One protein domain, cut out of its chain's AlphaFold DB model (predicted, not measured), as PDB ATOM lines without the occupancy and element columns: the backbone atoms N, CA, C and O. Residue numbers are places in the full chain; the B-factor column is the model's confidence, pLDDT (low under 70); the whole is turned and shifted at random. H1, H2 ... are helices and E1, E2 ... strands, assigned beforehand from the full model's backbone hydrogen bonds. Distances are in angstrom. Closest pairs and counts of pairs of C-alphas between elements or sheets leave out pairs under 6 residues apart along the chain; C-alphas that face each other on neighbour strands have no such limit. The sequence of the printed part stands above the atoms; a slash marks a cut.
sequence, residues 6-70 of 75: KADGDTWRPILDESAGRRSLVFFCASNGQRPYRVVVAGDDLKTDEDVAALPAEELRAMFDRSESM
ATOM      1  N   LYS A   6     123.215 166.309 181.649       91.44
ATOM      2  CA  LYS A   6     123.406 165.604 182.920       91.44
ATOM      3  C   LYS A   6     122.057 165.381 183.599       91.44
ATOM      4  O   LYS A   6     121.343 166.346 183.887       91.44
ATOM      5  N   ALA A   7     121.724 164.123 183.869       89.62
ATOM      6  CA  ALA A   7     120.506 163.744 184.567       89.62
ATOM      7  C   ALA A   7     120.644 162.454 185.367       89.62
ATOM      8  O   ALA A   7     121.355 161.544 184.960       89.62
ATOM      9  N   ASP A   8     119.985 162.401 186.526       86.56
ATOM     10  CA  ASP A   8     120.012 161.262 187.456       86.56
ATOM     11  C   ASP A   8     121.428 160.809 187.862       86.56
ATOM     12  O   ASP A   8     121.681 159.631 188.111       86.56
ATOM     13  N   GLY A   9     122.367 161.761 187.914       87.56
ATOM     14  CA  GLY A   9     123.788 161.502 188.176       87.56
ATOM     15  C   GLY A   9     124.586 161.013 186.959       87.56
ATOM     16  O   GLY A   9     125.794 160.827 187.069       87.56
ATOM     17  N   ASP A  10     123.946 160.863 185.799       90.69
ATOM     18  CA  ASP A  10     124.522 160.326 184.569       90.69
ATOM     19  C   ASP A  10     124.572 161.350 183.426       90.69
ATOM     20  O   ASP A  10     123.908 162.388 183.448       90.69
ATOM     21  N   THR A  11     125.383 161.061 182.407       91.81
ATOM     22  CA  THR A  11     125.403 161.809 181.148       91.81
ATOM     23  C   THR A  11     124.543 161.092 180.121       91.81
ATOM     24  O   THR A  11     124.745 159.906 179.864       91.81
ATOM     25  N   TRP A  12     123.634 161.824 179.487       92.56
ATOM     26  CA  TRP A  12     122.707 161.301 178.493       92.56
ATOM     27  C   TRP A  12     122.932 161.960 177.139       92.56
ATOM     28  O   TRP A  12     123.175 163.168 177.043       92.56
ATOM     29  N   ARG A  13     122.861 161.144 176.089       91.62
ATOM     30  CA  ARG A  13     122.966 161.557 174.694       91.62
ATOM     31  C   ARG A  13     121.592 161.422 174.026       91.62
ATOM     32  O   ARG A  13     121.159 160.284 173.844       91.62
ATOM     33  N   PRO A  14     120.929 162.534 173.676       91.94
ATOM     34  CA  PRO A  14     119.745 162.521 172.832       91.94
ATOM     35  C   PRO A  14     120.115 162.136 171.391       91.94
ATOM     36  O   PRO A  14     121.176 162.519 170.894       91.94
ATOM     37  N   ILE A  15     119.241 161.373 170.743       90.25
ATOM     38  CA  ILE A  15     119.271 161.019 169.320       90.25
ATOM     39  C   ILE A  15     117.836 161.120 168.812       90.25
ATOM     40  O   ILE A  15     116.925 160.628 169.487       90.25
ATOM     41  N   LEU A  16     117.628 161.763 167.664       91.50
ATOM     42  CA  LEU A  16     116.319 161.769 167.030       91.50
ATOM     43  C   LEU A  16     116.104 160.428 166.325       91.50
ATOM     44  O   LEU A  16     116.905 160.012 165.493       91.50
ATOM     45  N   ASP A  17     115.021 159.750 166.671       89.81
ATOM     46  CA  ASP A  17     114.580 158.528 166.020       89.81
ATOM     47  C   ASP A  17     113.297 158.808 165.237       89.81
ATOM     48  O   ASP A  17     112.315 159.317 165.782       89.81
ATOM     49  N   GLU A  18     113.308 158.476 163.951       87.38
ATOM     50  CA  GLU A  18     112.137 158.550 163.081       87.38
ATOM     51  C   GLU A  18     111.712 157.135 162.681       87.38
ATOM     52  O   GLU A  18     111.872 156.693 161.544       87.38
ATOM     53  N   SER A  19     111.179 156.392 163.649       81.69
ATOM     54  CA  SER A  19     110.627 155.058 163.414       81.69
ATOM     55  C   SER A  19     109.108 155.101 163.240       81.69
ATOM     56  O   SER A  19     108.396 155.862 163.894       81.69
ATOM     57  N   ALA A  20     108.574 154.241 162.366       74.00
ATOM     58  CA  ALA A  20     107.129 154.043 162.175       74.00
ATOM     59  C   ALA A  20     106.322 155.335 161.889       74.00
ATOM     60  O   ALA A  20     105.157 155.452 162.275       74.00
ATOM     61  N   GLY A  21     106.943 156.315 161.220       78.06
ATOM     62  CA  GLY A  21     106.315 157.598 160.885       78.06
ATOM     63  C   GLY A  21     106.087 158.520 162.087       78.06
ATOM     64  O   GLY A  21     105.314 159.472 161.986       78.06
ATOM     65  N   ARG A  22     106.729 158.242 163.230       82.69
ATOM     66  CA  ARG A  22     106.700 159.084 164.428       82.69
ATOM     67  C   ARG A  22     108.116 159.493 164.803       82.69
ATOM     68  O   ARG A  22     109.010 158.658 164.869       82.69
ATOM     69  N   ARG A  23     108.294 160.780 165.092       89.88
ATOM     70  CA  ARG A  23     109.560 161.325 165.579       89.88
ATOM     71  C   ARG A  23     109.593 161.240 167.098       89.88
ATOM     72  O   ARG A  23     108.676 161.702 167.778       89.88
ATOM     73  N   SER A  24     110.645 160.635 167.621       91.94
ATOM     74  CA  SER A  24     110.870 160.456 169.050       91.94
ATOM     75  C   SER A  24     112.293 160.857 169.393       91.94
ATOM     76  O   SER A  24     113.219 160.617 168.628       91.94
ATOM     77  N   LEU A  25     112.483 161.457 170.560       91.75
ATOM     78  CA  LEU A  25     113.803 161.747 171.087       91.75
ATOM     79  C   LEU A  25     114.209 160.633 172.051       91.75
ATOM     80  O   LEU A  25     113.547 160.404 173.067       91.75
ATOM     81  N   VAL A  26     115.293 159.939 171.716       92.06
ATOM     82  CA  VAL A  26     115.817 158.809 172.482       92.06
ATOM     83  C   VAL A  26     117.060 159.240 173.247       92.06
ATOM     84  O   VAL A  26     118.050 159.683 172.668       92.06
ATOM     85  N   PHE A  27     117.034 159.083 174.564       92.19
ATOM     86  CA  PHE A  27     118.139 159.391 175.458       92.19
ATOM     87  C   PHE A  27     118.901 158.119 175.817       92.19
ATOM     88  O   PHE A  27     118.407 157.261 176.550       92.19
ATOM     89  N   PHE A  28     120.145 158.034 175.353       90.56
ATOM     90  CA  PHE A  28     121.068 156.957 175.698       90.56
ATOM     91  C   PHE A  28     121.986 157.377 176.840       90.56
ATOM     92  O   PHE A  28     122.607 158.441 176.780       90.56
ATOM     93  N   CYS A  29     122.132 156.532 177.859       90.81
ATOM     94  CA  CYS A  29     123.123 156.770 178.901       90.81
ATOM     95  C   CYS A  29     124.536 156.581 178.334       90.81
ATOM     96  O   CYS A  29     124.912 155.493 177.902       90.81
ATOM     97  N   ALA A  30     125.328 157.649 178.362       86.69
ATOM     98  CA  ALA A  30     126.718 157.668 177.924       86.69
ATOM     99  C   ALA A  30     127.713 157.361 179.058       86.69
ATOM    100  O   ALA A  30     128.886 157.136 178.773       86.69
ATOM    101  N   SER A  31     127.277 157.363 180.326       82.69
ATOM    102  CA  SER A  31     128.160 157.116 181.478       82.69
ATOM    103  C   SER A  31     128.619 155.663 181.587       82.69
ATOM    104  O   SER A  31     129.797 155.401 181.802       82.69
ATOM    105  N   ASN A  32     127.679 154.717 181.520       73.75
ATOM    106  CA  ASN A  32     127.932 153.310 181.850       73.75
ATOM    107  C   ASN A  32     127.219 152.314 180.923       73.75
ATOM    108  O   ASN A  32     127.478 151.120 181.028       73.75
ATOM    109  N   GLY A  33     126.319 152.775 180.043       68.44
ATOM    110  CA  GLY A  33     125.550 151.919 179.131       68.44
ATOM    111  C   GLY A  33     124.619 150.901 179.809       68.44
ATOM    112  O   GLY A  33     124.041 150.072 179.118       68.44
ATOM    113  N   GLN A  34     124.475 150.943 181.140       76.06
ATOM    114  CA  GLN A  34     123.674 149.993 181.928       76.06
ATOM    115  C   GLN A  34     122.266 150.511 182.236       76.06
ATOM    116  O   GLN A  34     121.400 149.746 182.655       76.06
ATOM    117  N   ARG A  35     122.028 151.816 182.065       82.19
ATOM    118  CA  ARG A  35     120.695 152.402 182.230       82.19
ATOM    119  C   ARG A  35     119.820 152.062 181.014       82.19
ATOM    120  O   ARG A  35     120.319 152.165 179.890       82.19
ATOM    121  N   PRO A  36     118.523 151.770 181.218       84.62
ATOM    122  CA  PRO A  36     117.545 151.764 180.136       84.62
ATOM    123  C   PRO A  36     117.592 153.083 179.360       84.62
ATOM    124  O   PRO A  36     117.773 154.149 179.960       84.62
ATOM    125  N   TYR A  37     117.428 153.024 178.039       88.88
ATOM    126  CA  TYR A  37     117.231 154.246 177.267       88.88
ATOM    127  C   TYR A  37     115.864 154.838 177.608       88.88
ATOM    128  O   TYR A  37     114.943 154.136 178.038       88.88
ATOM    129  N   ARG A  38     115.738 156.150 177.432       92.75
ATOM    130  CA  ARG A  38     114.477 156.849 177.679       92.75
ATOM    131  C   ARG A  38     113.960 157.477 176.406       92.75
ATOM    132  O   ARG A  38     114.759 157.906 175.582       92.75
ATOM    133  N   VAL A  39     112.645 157.524 176.238       91.88
ATOM    134  CA  VAL A  39     112.013 157.997 175.002       91.88
ATOM    135  C   VAL A  39     110.954 159.036 175.323       91.88
ATOM    136  O   VAL A  39     110.195 158.892 176.277       91.88
ATOM    137  N   VAL A  40     110.898 160.090 174.521       93.06
ATOM    138  CA  VAL A  40     109.809 161.068 174.531       93.06
ATOM    139  C   VAL A  40     109.405 161.363 173.094       93.06
ATOM    140  O   VAL A  40     110.248 161.354 172.199       93.06
ATOM    141  N   VAL A  41     108.122 161.614 172.852       91.25
ATOM    142  CA  VAL A  41     107.663 162.055 171.529       91.25
ATOM    143  C   VAL A  41     108.298 163.409 171.221       91.25
ATOM    144  O   VAL A  41     108.250 164.322 172.047       91.25
ATOM    145  N   ALA A  42     108.918 163.527 170.050       88.12
ATOM    146  CA  ALA A  42     109.514 164.776 169.615       88.12
ATOM    147  C   ALA A  42     108.405 165.758 169.204       88.12
ATOM    148  O   ALA A  42     107.412 165.363 168.591       88.12
ATOM    149  N   GLY A  43     108.568 167.036 169.554       82.69
ATOM    150  CA  GLY A  43     107.684 168.093 169.061       82.69
ATOM    151  C   GLY A  43     107.821 168.279 167.547       82.69
ATOM    152  O   GLY A  43     108.819 167.870 166.951       82.69
ATOM    153  N   ASP A  44     106.842 168.935 166.924       81.62
ATOM    154  CA  ASP A  44     106.841 169.181 165.474       81.62
ATOM    155  C   ASP A  44     108.070 169.960 164.980       81.62
ATOM    156  O   ASP A  44     108.487 169.783 163.828       81.62
ATOM    157  N   ASP A  45     108.670 170.751 165.870       82.25
ATOM    158  CA  ASP A  45     109.854 171.578 165.633       82.25
ATOM    159  C   ASP A  45     111.161 170.775 165.522       82.25
ATOM    160  O   ASP A  45     112.124 171.262 164.939       82.25
ATOM    161  N   LEU A  46     111.204 169.532 166.017       86.88
ATOM    162  CA  LEU A  46     112.391 168.675 165.941       86.88
ATOM    163  C   LEU A  46     112.293 167.744 164.735       86.88
ATOM    164  O   LEU A  46     111.569 166.745 164.762       86.88
ATOM    165  N   LYS A  47     113.001 168.078 163.655       86.31
ATOM    166  CA  LYS A  47     112.971 167.329 162.386       86.31
ATOM    167  C   LYS A  47     114.294 166.647 162.082       86.31
ATOM    168  O   LYS A  47     114.317 165.652 161.368       86.31
ATOM    169  N   THR A  48     115.381 167.183 162.612       87.69
ATOM    170  CA  THR A  48     116.742 166.744 162.337       87.69
ATOM    171  C   THR A  48     117.552 166.641 163.625       87.69
ATOM    172  O   THR A  48     117.236 167.263 164.641       87.69
ATOM    173  N   ASP A  49     118.648 165.887 163.575       86.00
ATOM    174  CA  ASP A  49     119.630 165.870 164.664       86.00
ATOM    175  C   ASP A  49     120.265 167.253 164.900       86.00
ATOM    176  O   ASP A  49     120.739 167.536 166.001       86.00
ATOM    177  N   GLU A  50     120.276 168.130 163.889       87.94
ATOM    178  CA  GLU A  50     120.749 169.512 164.018       87.94
ATOM    179  C   GLU A  50     119.797 170.355 164.872       87.94
ATOM    180  O   GLU A  50     120.271 171.104 165.726       87.94
ATOM    181  N   ASP A  51     118.482 170.164 164.728       88.81
ATOM    182  CA  ASP A  51     117.481 170.812 165.585       88.81
ATOM    183  C   ASP A  51     117.680 170.395 167.045       88.81
ATOM    184  O   ASP A  51     117.733 171.232 167.944       88.81
ATOM    185  N   VAL A  52     117.892 169.094 167.283       88.25
ATOM    186  CA  VAL A  52     118.199 168.557 168.617       88.25
ATOM    187  C   VAL A  52     119.513 169.123 169.156       88.25
ATOM    188  O   VAL A  52     119.620 169.421 170.347       88.25
ATOM    189  N   ALA A  53     120.526 169.275 168.303       87.81
ATOM    190  CA  ALA A  53     121.811 169.829 168.704       87.81
ATOM    191  C   ALA A  53     121.729 171.324 169.055       87.81
ATOM    192  O   ALA A  53     122.486 171.783 169.911       87.81
ATOM    193  N   ALA A  54     120.811 172.061 168.424       89.50
ATOM    194  CA  ALA A  54     120.556 173.474 168.679       89.50
ATOM    195  C   ALA A  54     119.722 173.730 169.947       89.50
ATOM    196  O   ALA A  54     119.699 174.865 170.430       89.50
ATOM    197  N   LEU A  55     119.069 172.703 170.507       89.31
ATOM    198  CA  LEU A  55     118.260 172.858 171.712       89.31
ATOM    199  C   LEU A  55     119.099 173.294 172.923       89.31
ATOM    200  O   LEU A  55     120.178 172.741 173.180       89.31
ATOM    201  N   PRO A  56     118.579 174.223 173.742       90.50
ATOM    202  CA  PRO A  56     119.208 174.565 175.002       90.50
ATOM    203  C   PRO A  56     119.170 173.370 175.961       90.50
ATOM    204  O   PRO A  56     118.237 172.562 175.977       90.50
ATOM    205  N   ALA A  57     120.187 173.277 176.820       87.62
ATOM    206  CA  ALA A  57     120.314 172.174 177.770       87.62
ATOM    207  C   ALA A  57     119.103 172.052 178.715       87.62
ATOM    208  O   ALA A  57     118.746 170.942 179.103       87.62
ATOM    209  N   GLU A  58     118.465 173.172 179.065       89.88
ATOM    210  CA  GLU A  58     117.261 173.209 179.905       89.88
ATOM    211  C   GLU A  58     116.053 172.559 179.224       89.88
ATOM    212  O   GLU A  58     115.296 171.831 179.862       89.88
ATOM    213  N   GLU A  59     115.893 172.761 177.919       90.81
ATOM    214  CA  GLU A  59     114.791 172.175 177.163       90.81
ATOM    215  C   GLU A  59     114.998 170.674 176.960       90.81
ATOM    216  O   GLU A  59     114.092 169.882 177.226       90.81
ATOM    217  N   LEU A  60     116.221 170.259 176.621       91.19
ATOM    218  CA  LEU A  60     116.585 168.840 176.586       91.19
ATOM    219  C   LEU A  60     116.387 168.167 177.944       91.19
ATOM    220  O   LEU A  60     115.966 167.012 178.011       91.19
ATOM    221  N   ARG A  61     116.667 168.886 179.035       91.56
ATOM    222  CA  ARG A  61     116.414 168.399 180.388       91.56
ATOM    223  C   ARG A  61     114.919 168.246 180.656       91.56
ATOM    224  O   ARG A  61     114.508 167.196 181.137       91.56
ATOM    225  N   ALA A  62     114.104 169.230 180.287       92.25
ATOM    226  CA  ALA A  62     112.654 169.145 180.429       92.25
ATOM    227  C   ALA A  62     112.054 167.996 179.599       92.25
ATOM    228  O   ALA A  62     111.132 167.321 180.055       92.25
ATOM    229  N   MET A  63     112.581 167.746 178.398       92.44
ATOM    230  CA  MET A  63     112.212 166.597 177.568       92.44
ATOM    231  C   MET A  63     112.630 165.273 178.214       92.44
ATOM    232  O   MET A  63     111.844 164.327 178.238       92.44
ATOM    233  N   PHE A  64     113.829 165.214 178.795       92.69
ATOM    234  CA  PHE A  64     114.296 164.056 179.552       92.69
ATOM    235  C   PHE A  64     113.401 163.759 180.759       92.69
ATOM    236  O   PHE A  64     113.018 162.613 180.969       92.69
ATOM    237  N   ASP A  65     113.005 164.770 181.530       92.31
ATOM    238  CA  ASP A  65     112.168 164.565 182.717       92.31
ATOM    239  C   ASP A  65     110.756 164.053 182.357       92.31
ATOM    240  O   ASP A  65     110.134 163.349 183.150       92.31
ATOM    241  N   ARG A  66     110.267 164.344 181.141       93.25
ATOM    242  CA  ARG A  66     109.001 163.813 180.589       93.25
ATOM    243  C   ARG A  66     109.147 162.460 179.891       93.25
ATOM    244  O   ARG A  66     108.142 161.879 179.496       93.25
ATOM    245  N   SER A  67     110.374 161.991 179.683       92.56
ATOM    246  CA  SER A  67     110.637 160.758 178.944       92.56
ATOM    247  C   SER A  67     110.292 159.517 179.760       92.56
ATOM    248  O   SER A  67     110.484 159.473 180.979       92.56
ATOM    249  N   GLU A  68     109.845 158.475 179.074       90.94
ATOM    250  CA  GLU A  68     109.544 157.175 179.661       90.94
ATOM    251  C   GLU A  68     110.760 156.250 179.550       90.94
ATOM    252  O   GLU A  68     111.430 156.199 178.516       90.94
ATOM    253  N   SER A  69     111.066 155.522 180.626       89.62
ATOM    254  CA  SER A  69     112.135 154.519 180.632       89.62
ATOM    255  C   SER A  69     111.683 153.266 179.889       89.62
ATOM    256  O   SER A  69     110.709 152.629 180.283       89.62
ATOM    257  N   MET A  70     112.419 152.874 178.853       83.69
ATOM    258  CA  MET A  70     112.119 151.690 178.052       83.69
ATOM    259  C   MET A  70     113.074 150.563 178.435       83.69
ATOM    260  O   MET A  70     114.276 150.654 178.200       83.69
TER     261      MET A  70
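This is residues 6 to 70 of the 75 residues of an uncharacterized protein of Gemmatimonadales bacterium (UniProt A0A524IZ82). A strongly twisted antiparallel sheet, ordered E1, E2, E3, E4, has helix H2 crossing over it, while short H1 only grazes it near E1. The printed part has 65 residues, with two named helices and four named strands, in chain order E1, E2, E3, H1, H2, E4: mixed class. It is compact, radius of gyration of the C-alphas 11.1 A, spanning 29 by 25 by 18 A.

E1, residues 10 to 19, E2, residues 22 to 29, and E3, residues 37 to 41, form a meander, each strand the antiparallel neighbour of the one before; N 15 and O 26, and N 25 and O 40, are 2.8 A apart, within hydrogen-bond range. Edge strand E4, residues 68 to 70, neighbours E3, with N 39 and O 68 at 2.9 A. H2, residues 57 to 65, runs across the strands, at 85 degrees to E2 on the local plane, height over the sheet 9.5 A; its closest C-alpha pair with E3 is Val 40 and Met 63, 6.8 A. H1, residues 49 to 54, only grazes the sheet; the closest C-alphas of E1 and H1 are Leu 16 and Asp 49, 5.8 A. In H1 and H2 every O i to N i+4 pair is within hydrogen-bond range.

E1, 25.9 A long, begins at C-alpha 10 (124.522, 160.326, 184.569) and bends by 50 degrees at residue 16. E2 measures 22.0 A. E4 ends at C-alpha 70 (112.119, 151.690, 178.052).

The farthest C-alphas, Gly 9 and Gly 21, are 32.6 A apart. The printed part has no cut and no long link; residue 33 is under pLDDT 70.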